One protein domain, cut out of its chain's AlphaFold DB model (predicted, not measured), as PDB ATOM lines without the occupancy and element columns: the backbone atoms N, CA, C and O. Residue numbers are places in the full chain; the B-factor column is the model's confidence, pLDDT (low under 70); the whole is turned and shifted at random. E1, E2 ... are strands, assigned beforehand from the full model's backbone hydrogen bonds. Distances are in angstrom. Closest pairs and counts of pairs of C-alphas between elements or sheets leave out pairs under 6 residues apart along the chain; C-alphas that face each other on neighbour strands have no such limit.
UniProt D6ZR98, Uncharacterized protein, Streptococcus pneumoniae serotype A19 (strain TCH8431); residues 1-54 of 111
ATOM      1  N   MET A   1     -22.422 -28.023 -40.736       89.38
ATOM      2  CA  MET A   1     -22.819 -28.841 -39.566       89.38
ATOM      3  C   MET A   1     -24.241 -29.323 -39.783       89.38
ATOM      4  O   MET A   1     -25.092 -28.509 -40.120       89.38
ATOM      5  N   LEU A   2     -24.484 -30.610 -39.557       94.38
ATOM      6  CA  LEU A   2     -25.814 -31.204 -39.459       94.38
ATOM      7  C   LEU A   2     -25.897 -31.905 -38.104       94.38
ATOM      8  O   LEU A   2     -24.990 -32.657 -37.750       94.38
ATOM      9  N   ARG A   3     -26.951 -31.635 -37.340       95.44
ATOM     10  CA  ARG A   3     -27.263 -32.361 -36.103       95.44
ATOM     11  C   ARG A   3     -28.771 -32.516 -35.958       95.44
ATOM     12  O   ARG A   3     -29.523 -31.811 -36.625       95.44
ATOM     13  N   TYR A   4     -29.191 -33.387 -35.053       96.56
ATOM     14  CA  TYR A   4     -30.598 -33.592 -34.734       96.56
ATOM     15  C   TYR A   4     -30.927 -32.994 -33.363       96.56
ATOM     16  O   TYR A   4     -30.136 -33.098 -32.425       96.56
ATOM     17  N   GLY A   5     -32.072 -32.320 -33.270       96.50
ATOM     18  CA  GLY A   5     -32.667 -31.879 -32.014       96.50
ATOM     19  C   GLY A   5     -33.230 -33.055 -31.216       96.50
ATOM     20  O   GLY A   5     -33.354 -34.172 -31.721       96.50
ATOM     21  N   SER A   6     -33.614 -32.801 -29.966       95.94
ATOM     22  CA  SER A   6     -34.117 -33.834 -29.051       95.94
ATOM     23  C   SER A   6     -35.422 -34.497 -29.502       95.94
ATOM     24  O   SER A   6     -35.722 -35.593 -29.040       95.94
ATOM     25  N   GLN A   7     -36.183 -33.875 -30.409       97.31
ATOM     26  CA  GLN A   7     -37.398 -34.453 -30.995       97.31
ATOM     27  C   GLN A   7     -37.205 -34.846 -32.470       97.31
ATOM     28  O   GLN A   7     -38.173 -34.971 -33.213       97.31
ATOM     29  N   GLY A   8     -35.957 -35.010 -32.920       95.19
ATOM     30  CA  GLY A   8     -35.647 -35.454 -34.280       95.19
ATOM     31  C   GLY A   8     -35.642 -34.354 -35.343       95.19
ATOM     32  O   GLY A   8     -35.452 -34.666 -36.515       95.19
ATOM     33  N   GLN A   9     -35.791 -33.071 -34.980       94.75
ATOM     34  CA  GLN A   9     -35.665 -31.981 -35.954       94.75
ATOM     35  C   GLN A   9     -34.240 -31.895 -36.505       94.75
ATOM     36  O   GLN A   9     -33.276 -31.901 -35.738       94.75
ATOM     37  N   GLN A  10     -34.090 -31.734 -37.816       94.19
ATOM     38  CA  GLN A  10     -32.792 -31.434 -38.411       94.19
ATOM     39  C   GLN A  10     -32.397 -29.980 -38.138       94.19
ATOM     40  O   GLN A  10     -33.157 -29.048 -38.385       94.19
ATOM     41  N   ILE A  11     -31.179 -29.789 -37.641       95.88
ATOM     42  CA  ILE A  11     -30.565 -28.483 -37.416       95.88
ATOM     43  C   ILE A  11     -29.352 -28.386 -38.334       95.88
ATOM     44  O   ILE A  11     -28.351 -29.089 -38.153       95.88
ATOM     45  N   ILE A  12     -29.444 -27.487 -39.308       96.25
ATOM     46  CA  ILE A  12     -28.426 -27.269 -40.332       96.25
ATOM     47  C   ILE A  12     -27.756 -25.923 -40.070       96.25
ATOM     48  O   ILE A  12     -28.419 -24.906 -39.890       96.25
ATOM     49  N   ASN A  13     -26.427 -25.912 -40.065       96.19
ATOM     50  CA  ASN A  13     -25.640 -24.685 -40.110       96.19
ATOM     51  C   ASN A  13     -24.648 -24.796 -41.282       96.19
ATOM     52  O   ASN A  13     -23.798 -25.697 -41.254       96.19
ATOM     53  N   PRO A  14     -24.748 -23.930 -42.306       96.56
ATOM     54  CA  PRO A  14     -23.917 -24.001 -43.507       96.56
ATOM     55  C   PRO A  14     -22.460 -23.568 -43.276       96.56
ATOM     56  O   PRO A  14     -21.624 -23.770 -44.153       96.56
ATOM     57  N   GLY A  15     -22.139 -23.023 -42.101       94.31
ATOM     58  CA  GLY A  15     -20.873 -22.356 -41.825       94.31
ATOM     59  C   GLY A  15     -20.936 -20.876 -42.197       94.31
ATOM     60  O   GLY A  15     -22.008 -20.272 -42.211       94.31
ATOM     61  N   SER A  16     -19.776 -20.291 -42.481       93.75
ATOM     62  CA  SER A  16     -19.635 -18.891 -42.887       93.75
ATOM     63  C   SER A  16     -18.797 -18.782 -44.155       93.75
ATOM     64  O   SER A  16     -17.775 -19.458 -44.299       93.75
ATOM     65  N   ILE A  17     -19.225 -17.914 -45.075       94.81
ATOM     66  CA  ILE A  17     -18.493 -17.623 -46.312       94.81
ATOM     67  C   ILE A  17     -17.280 -16.734 -46.010       94.81
ATOM     68  O   ILE A  17     -16.168 -17.077 -46.399       94.81
ATOM     69  N   GLY A  18     -17.482 -15.618 -45.304       89.44
ATOM     70  CA  GLY A  18     -16.426 -14.626 -45.064       89.44
ATOM     71  C   GLY A  18     -15.577 -14.892 -43.821       89.44
ATOM     72  O   GLY A  18     -14.392 -14.581 -43.812       89.44
ATOM     73  N   MET A  19     -16.155 -15.493 -42.778       87.44
ATOM     74  CA  MET A  19     -15.492 -15.683 -41.477       87.44
ATOM     75  C   MET A  19     -15.749 -17.093 -40.925       87.44
ATOM     76  O   MET A  19     -16.541 -17.253 -39.990       87.44
ATOM     77  N   PRO A  20     -15.183 -18.143 -41.547       88.50
ATOM     78  CA  PRO A  20     -15.327 -19.507 -41.058       88.50
ATOM     79  C   PRO A  20     -14.560 -19.697 -39.739       88.50
ATOM     80  O   PRO A  20     -13.382 -19.381 -39.647       88.50
ATOM     81  N   TYR A  21     -15.235 -20.247 -38.726       83.88
ATOM     82  CA  TYR A  21     -14.696 -20.421 -37.374       83.88
ATOM     83  C   TYR A  21     -14.300 -21.875 -37.093       83.88
ATOM     84  O   TYR A  21     -15.062 -22.798 -37.398       83.88
ATOM     85  N   PHE A  22     -13.146 -22.083 -36.449       82.25
ATOM     86  CA  PHE A  22     -12.652 -23.405 -36.064       82.25
ATOM     87  C   PHE A  22     -12.095 -23.401 -34.641       82.25
ATOM     88  O   PHE A  22     -11.195 -22.638 -34.325       82.25
ATOM     89  N   ASN A  23     -12.581 -24.326 -33.809       81.19
ATOM     90  CA  ASN A  23     -12.003 -24.599 -32.487       81.19
ATOM     91  C   ASN A  23     -10.878 -25.640 -32.522       81.19
ATOM     92  O   ASN A  23     -10.178 -25.817 -31.531       81.19
ATOM     93  N   TRP A  24     -10.752 -26.390 -33.619       84.19
ATOM     94  CA  TRP A  24      -9.797 -27.488 -33.720       84.19
ATOM     95  C   TRP A  24      -8.748 -27.180 -34.778       84.19
ATOM     96  O   TRP A  24      -9.050 -27.182 -35.973       84.19
ATOM     97  N   GLU A  25      -7.514 -26.963 -34.321       84.50
ATOM     98  CA  GLU A  25      -6.388 -26.532 -35.156       84.50
ATOM     99  C   GLU A  25      -6.152 -27.454 -36.363       84.50
ATOM    100  O   GLU A  25      -5.936 -26.984 -37.474       84.50
ATOM    101  N   ALA A  26      -6.313 -28.771 -36.193       89.44
ATOM    102  CA  ALA A  26      -6.117 -29.748 -37.269       89.44
ATOM    103  C   ALA A  26      -7.111 -29.611 -38.441       89.44
ATOM    104  O   ALA A  26      -6.861 -30.133 -39.526       89.44
ATOM    105  N   LEU A  27      -8.252 -28.946 -38.234       84.56
ATOM    106  CA  LEU A  27      -9.289 -28.744 -39.253       84.56
ATOM    107  C   LEU A  27      -9.353 -27.302 -39.759       84.56
ATOM    108  O   LEU A  27     -10.190 -27.003 -40.617       84.56
ATOM    109  N   LYS A  28      -8.513 -26.418 -39.221       85.75
ATOM    110  CA  LYS A  28      -8.521 -24.980 -39.481       85.75
ATOM    111  C   LYS A  28      -8.170 -24.682 -40.939       85.75
ATOM    112  O   LYS A  28      -7.277 -25.292 -41.521       85.75
ATOM    113  N   ASN A  29      -8.953 -23.812 -41.572       88.19
ATOM    114  CA  ASN A  29      -8.725 -23.297 -42.928       88.19
ATOM    115  C   ASN A  29      -9.662 -22.110 -43.189       88.19
ATOM    116  O   ASN A  29     -10.801 -22.128 -42.743       88.19
ATOM    117  N   HIS A  30      -9.263 -21.149 -44.018       87.56
ATOM    118  CA  HIS A  30     -10.091 -19.965 -44.306       87.56
ATOM    119  C   HIS A  30     -11.024 -20.129 -45.516       87.56
ATOM    120  O   HIS A  30     -11.471 -19.140 -46.098       87.56
ATOM    121  N   ARG A  31     -11.320 -21.370 -45.929       92.62
ATOM    122  CA  ARG A  31     -12.188 -21.631 -47.086       92.62
ATOM    123  C   ARG A  31     -13.618 -21.214 -46.768       92.62
ATOM    124  O   ARG A  31     -14.143 -21.570 -45.714       92.62
ATOM    125  N   ALA A  32     -14.263 -20.548 -47.719       95.25
ATOM    126  CA  ALA A  32     -15.663 -20.169 -47.620       95.25
ATOM    127  C   ALA A  32     -16.541 -21.413 -47.459       95.25
ATOM    128  O   ALA A  32     -16.349 -22.405 -48.171       95.25
ATOM    129  N   GLN A  33     -17.495 -21.360 -46.532       96.81
ATOM    130  CA  GLN A  33     -18.375 -22.477 -46.206       96.81
ATOM    131  C   GLN A  33     -19.819 -22.140 -46.544       96.81
ATOM    132  O   GLN A  33     -20.310 -21.064 -46.207       96.81
ATOM    133  N   TYR A  34     -20.497 -23.080 -47.193       97.56
ATOM    134  CA  TYR A  34     -21.928 -23.002 -47.440       97.56
ATOM    135  C   TYR A  34     -22.532 -24.407 -47.551       97.56
ATOM    136  O   TYR A  34     -21.811 -25.411 -47.580       97.56
ATOM    137  N   ALA A  35     -23.861 -24.482 -47.620       97.75
ATOM    138  CA  ALA A  35     -24.579 -25.712 -47.926       97.75
ATOM    139  C   ALA A  35     -25.501 -25.505 -49.133       97.75
ATOM    140  O   ALA A  35     -26.070 -24.427 -49.293       97.75
ATOM    141  N   VAL A  36     -25.645 -26.539 -49.959       97.88
ATOM    142  CA  VAL A  36     -26.710 -26.659 -50.963       97.88
ATOM    143  C   VAL A  36     -27.727 -27.645 -50.414       97.88
ATOM    144  O   VAL A  36     -27.344 -28.708 -49.927       97.88
ATOM    145  N   ILE A  37     -28.998 -27.266 -50.448       97.19
ATOM    146  CA  ILE A  37     -30.107 -28.093 -49.988       97.19
ATOM    147  C   ILE A  37     -30.994 -28.371 -51.194       97.19
ATOM    148  O   ILE A  37     -31.439 -27.427 -51.847       97.19
ATOM    149  N   GLU A  38     -31.234 -29.645 -51.477       98.00
ATOM    150  CA  GLU A  38     -32.119 -30.072 -52.558       98.00
ATOM    151  C   GLU A  38     -33.426 -30.574 -51.947       98.00
ATOM    152  O   GLU A  38     -33.428 -31.341 -50.977       98.00
ATOM    153  N   VAL A  39     -34.532 -30.084 -52.504       97.06
ATOM    154  CA  VAL A  39     -35.892 -30.417 -52.087       97.06
ATOM    155  C   VAL A  39     -36.661 -30.852 -53.326       97.06
ATOM    156  O   VAL A  39     -36.731 -30.095 -54.294       97.06
ATOM    157  N   GLU A  40     -37.239 -32.045 -53.283       97.81
ATOM    158  CA  GLU A  40     -38.026 -32.641 -54.366       97.81
ATOM    159  C   GLU A  40     -39.354 -33.125 -53.791       97.81
ATOM    160  O   GLU A  40     -39.380 -33.722 -52.720       97.81
ATOM    161  N   ASP A  41     -40.467 -32.801 -54.453       96.75
ATOM    162  CA  ASP A  41     -41.821 -33.214 -54.048       96.75
ATOM    163  C   ASP A  41     -42.178 -32.947 -52.566       96.75
ATOM    164  O   ASP A  41     -42.974 -33.648 -51.948       96.75
ATOM    165  N   GLY A  42     -41.615 -31.877 -51.992       93.88
ATOM    166  CA  GLY A  42     -41.821 -31.490 -50.590       93.88
ATOM    167  C   GLY A  42     -40.917 -32.218 -49.589       93.88
ATOM    168  O   GLY A  42     -41.007 -31.952 -48.389       93.88
ATOM    169  N   GLU A  43     -40.021 -33.080 -50.062       93.50
ATOM    170  CA  GLU A  43     -39.060 -33.829 -49.260       93.50
ATOM    171  C   GLU A  43     -37.648 -33.257 -49.398       93.50
ATOM    172  O   GLU A  43     -37.202 -32.855 -50.471       93.50
ATOM    173  N   LEU A  44     -36.913 -33.232 -48.289       93.44
ATOM    174  CA  LEU A  44     -35.496 -32.893 -48.285       93.44
ATOM    175  C   LEU A  44     -34.681 -34.108 -48.752       93.44
ATOM    176  O   LEU A  44     -34.448 -35.029 -47.969       93.44
ATOM    177  N   VAL A  45     -34.214 -34.086 -49.998       96.44
ATOM    178  CA  VAL A  45     -33.538 -35.238 -50.617       96.44
ATOM    179  C   VAL A  45     -32.018 -35.197 -50.486       96.44
ATOM    180  O   VAL A  45     -31.370 -36.244 -50.498       96.44
ATOM    181  N   ASN A  46     -31.423 -34.010 -50.314       96.94
ATOM    182  CA  ASN A  46     -29.971 -33.878 -50.204       96.94
ATOM    183  C   ASN A  46     -29.534 -32.639 -49.412       96.94
ATOM    184  O   ASN A  46     -30.162 -31.579 -49.453       96.94
ATOM    185  N   ILE A  47     -28.392 -32.765 -48.730       97.00
ATOM    186  CA  ILE A  47     -27.661 -31.649 -48.126       97.00
ATOM    187  C   ILE A  47     -26.180 -31.804 -48.469       97.00
ATOM    188  O   ILE A  47     -25.498 -32.696 -47.962       97.00
ATOM    189  N   LEU A  48     -25.646 -30.869 -49.251       97.69
ATOM    190  CA  LEU A  48     -24.240 -30.840 -49.634       97.69
ATOM    191  C   LEU A  48     -23.509 -29.686 -48.945       97.69
ATOM    192  O   LEU A  48     -23.696 -28.523 -49.295       97.69
ATOM    193  N   PHE A  49     -22.613 -30.001 -48.009       97.38
ATOM    194  CA  PHE A  49     -21.707 -29.012 -47.417       97.38
ATOM    195  C   PHE A  49     -20.484 -28.793 -48.307       97.38
ATOM    196  O   PHE A  49     -19.813 -29.741 -48.717       97.38
ATOM    197  N   ARG A  50     -20.164 -27.530 -48.583       97.19
ATOM    198  CA  ARG A  50     -19.093 -27.134 -49.501       97.19
ATOM    199  C   ARG A  50     -18.076 -26.258 -48.783       97.19
ATOM    200  O   ARG A  50     -18.437 -25.413 -47.967       97.19
ATOM    201  N   LYS A  51     -16.800 -26.461 -49.122       96.19
ATOM    202  CA  LYS A  51     -15.686 -25.584 -48.748       96.19
ATOM    203  C   LYS A  51     -14.962 -25.137 -50.006       96.19
ATOM    204  O   LYS A  51     -14.448 -25.978 -50.744       96.19
ATOM    205  N   VAL A  52     -14.899 -23.834 -50.241       96.88
ATOM    206  CA  VAL A  52     -14.318 -23.264 -51.460       96.88
ATOM    207  C   VAL A  52     -13.115 -22.410 -51.098       96.88
ATOM    208  O   VAL A  52     -13.198 -21.526 -50.248       96.88
ATOM    209  N   ALA A  53     -11.972 -22.722 -51.710       95.81
ATOM    210  CA  ALA A  53     -10.797 -21.869 -51.611       95.81
ATOM    211  C   ALA A  53     -11.011 -20.607 -52.446       95.81
ATOM    212  O   ALA A  53     -11.571 -20.671 -53.538       95.81
ATOM    213  N   TYR A  54     -10.535 -19.489 -51.928       94.56
ATOM    214  CA  TYR A  54     -10.421 -18.223 -52.632       94.56
ATOM    215  C   TYR A  54      -9.114 -17.568 -52.195       94.56
ATOM    216  O   TYR A  54      -8.508 -17.970 -51.196       94.56
TER     217      TYR A  54
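AT A GLANCE: This is residues 1 to 54 of the 111 residues of an uncharacterized protein of Streptococcus pneumoniae serotype A19 (strain TCH8431) (UniProt D6ZR98). A long, narrow hairpin of two strands, E3 and E4, makes one bar of this model, and a much shorter hairpin, E1 and E2, sits off one side of it. Residues 13 to 31 loop between the two hairpins, swinging out near the end of the long bar where E3 begins, on the same side as the short hairpin, and the whole is an open, loose frame. The printed part has 54 residues with no named helix and four named strands, in the order E1, E2, E3, E4 along the chain; they form two antiparallel sheets of two strands each, E1 - E2 and E3 - E4. The class is all strand, though only 25 of the 54 residues are in named elements. The radius of gyration of the C-alphas is 13.3 A, and the C-alphas span 37 by 27 by 16 A.

IN THESE COORDINATES: Start at Met 1, the chain's first residue, and find C-alpha 2 at (-25.814, -31.204, -39.459), where E1 begins; it covers residues 2 to 4. After five residues E2 follows, residues 10 to 12. Go on past residues 13 to 31, which hold no named element, to C-alpha 32 at (-15.663, -20.169, -47.620), where E3 begins; it runs through residues 32 to 40 and measures 26.5 A from first to last C-alpha. E4 takes residues 43 to 52, measures 27.0 A, and ends at C-alpha 52 at (-14.318, -23.264, -51.460).

HOW THE PARTS SIT: Look first at E1 and E2, a hairpin of antiparallel neighbours with 152 degrees between their directions. The C-alphas of Leu 2 and Ile 12 face each other at 4.8 A, and N 11 and O 3 are within hydrogen-bond range at 2.8 A. Then read E3 beside E4, the longer hairpin, antiparallel with 162 degrees between their directions. At one end the C-alphas of Ala 32 and Val 52 face each other at 5.1 A, and N 32 and O 52 are within hydrogen-bond range at 2.9 A; near the turn, N 43 and O 40 are within range at 2.8 A. E1 is apart from E3 and from E4, and E2 is apart from both as well.

THE WHOLE: The two C-alphas farthest apart are those of Glu 25 and Asp 41, at 40.7 A, while those of Met 1 and Tyr 54 are 20.9 A apart. The printed part has no cut. The links E1 to E2 and E3 to E4 are tight, and the link E2 to E3, with 19 residues, is long. The mean pLDDT of the printed part is 93.4, and no printed residue is under 70.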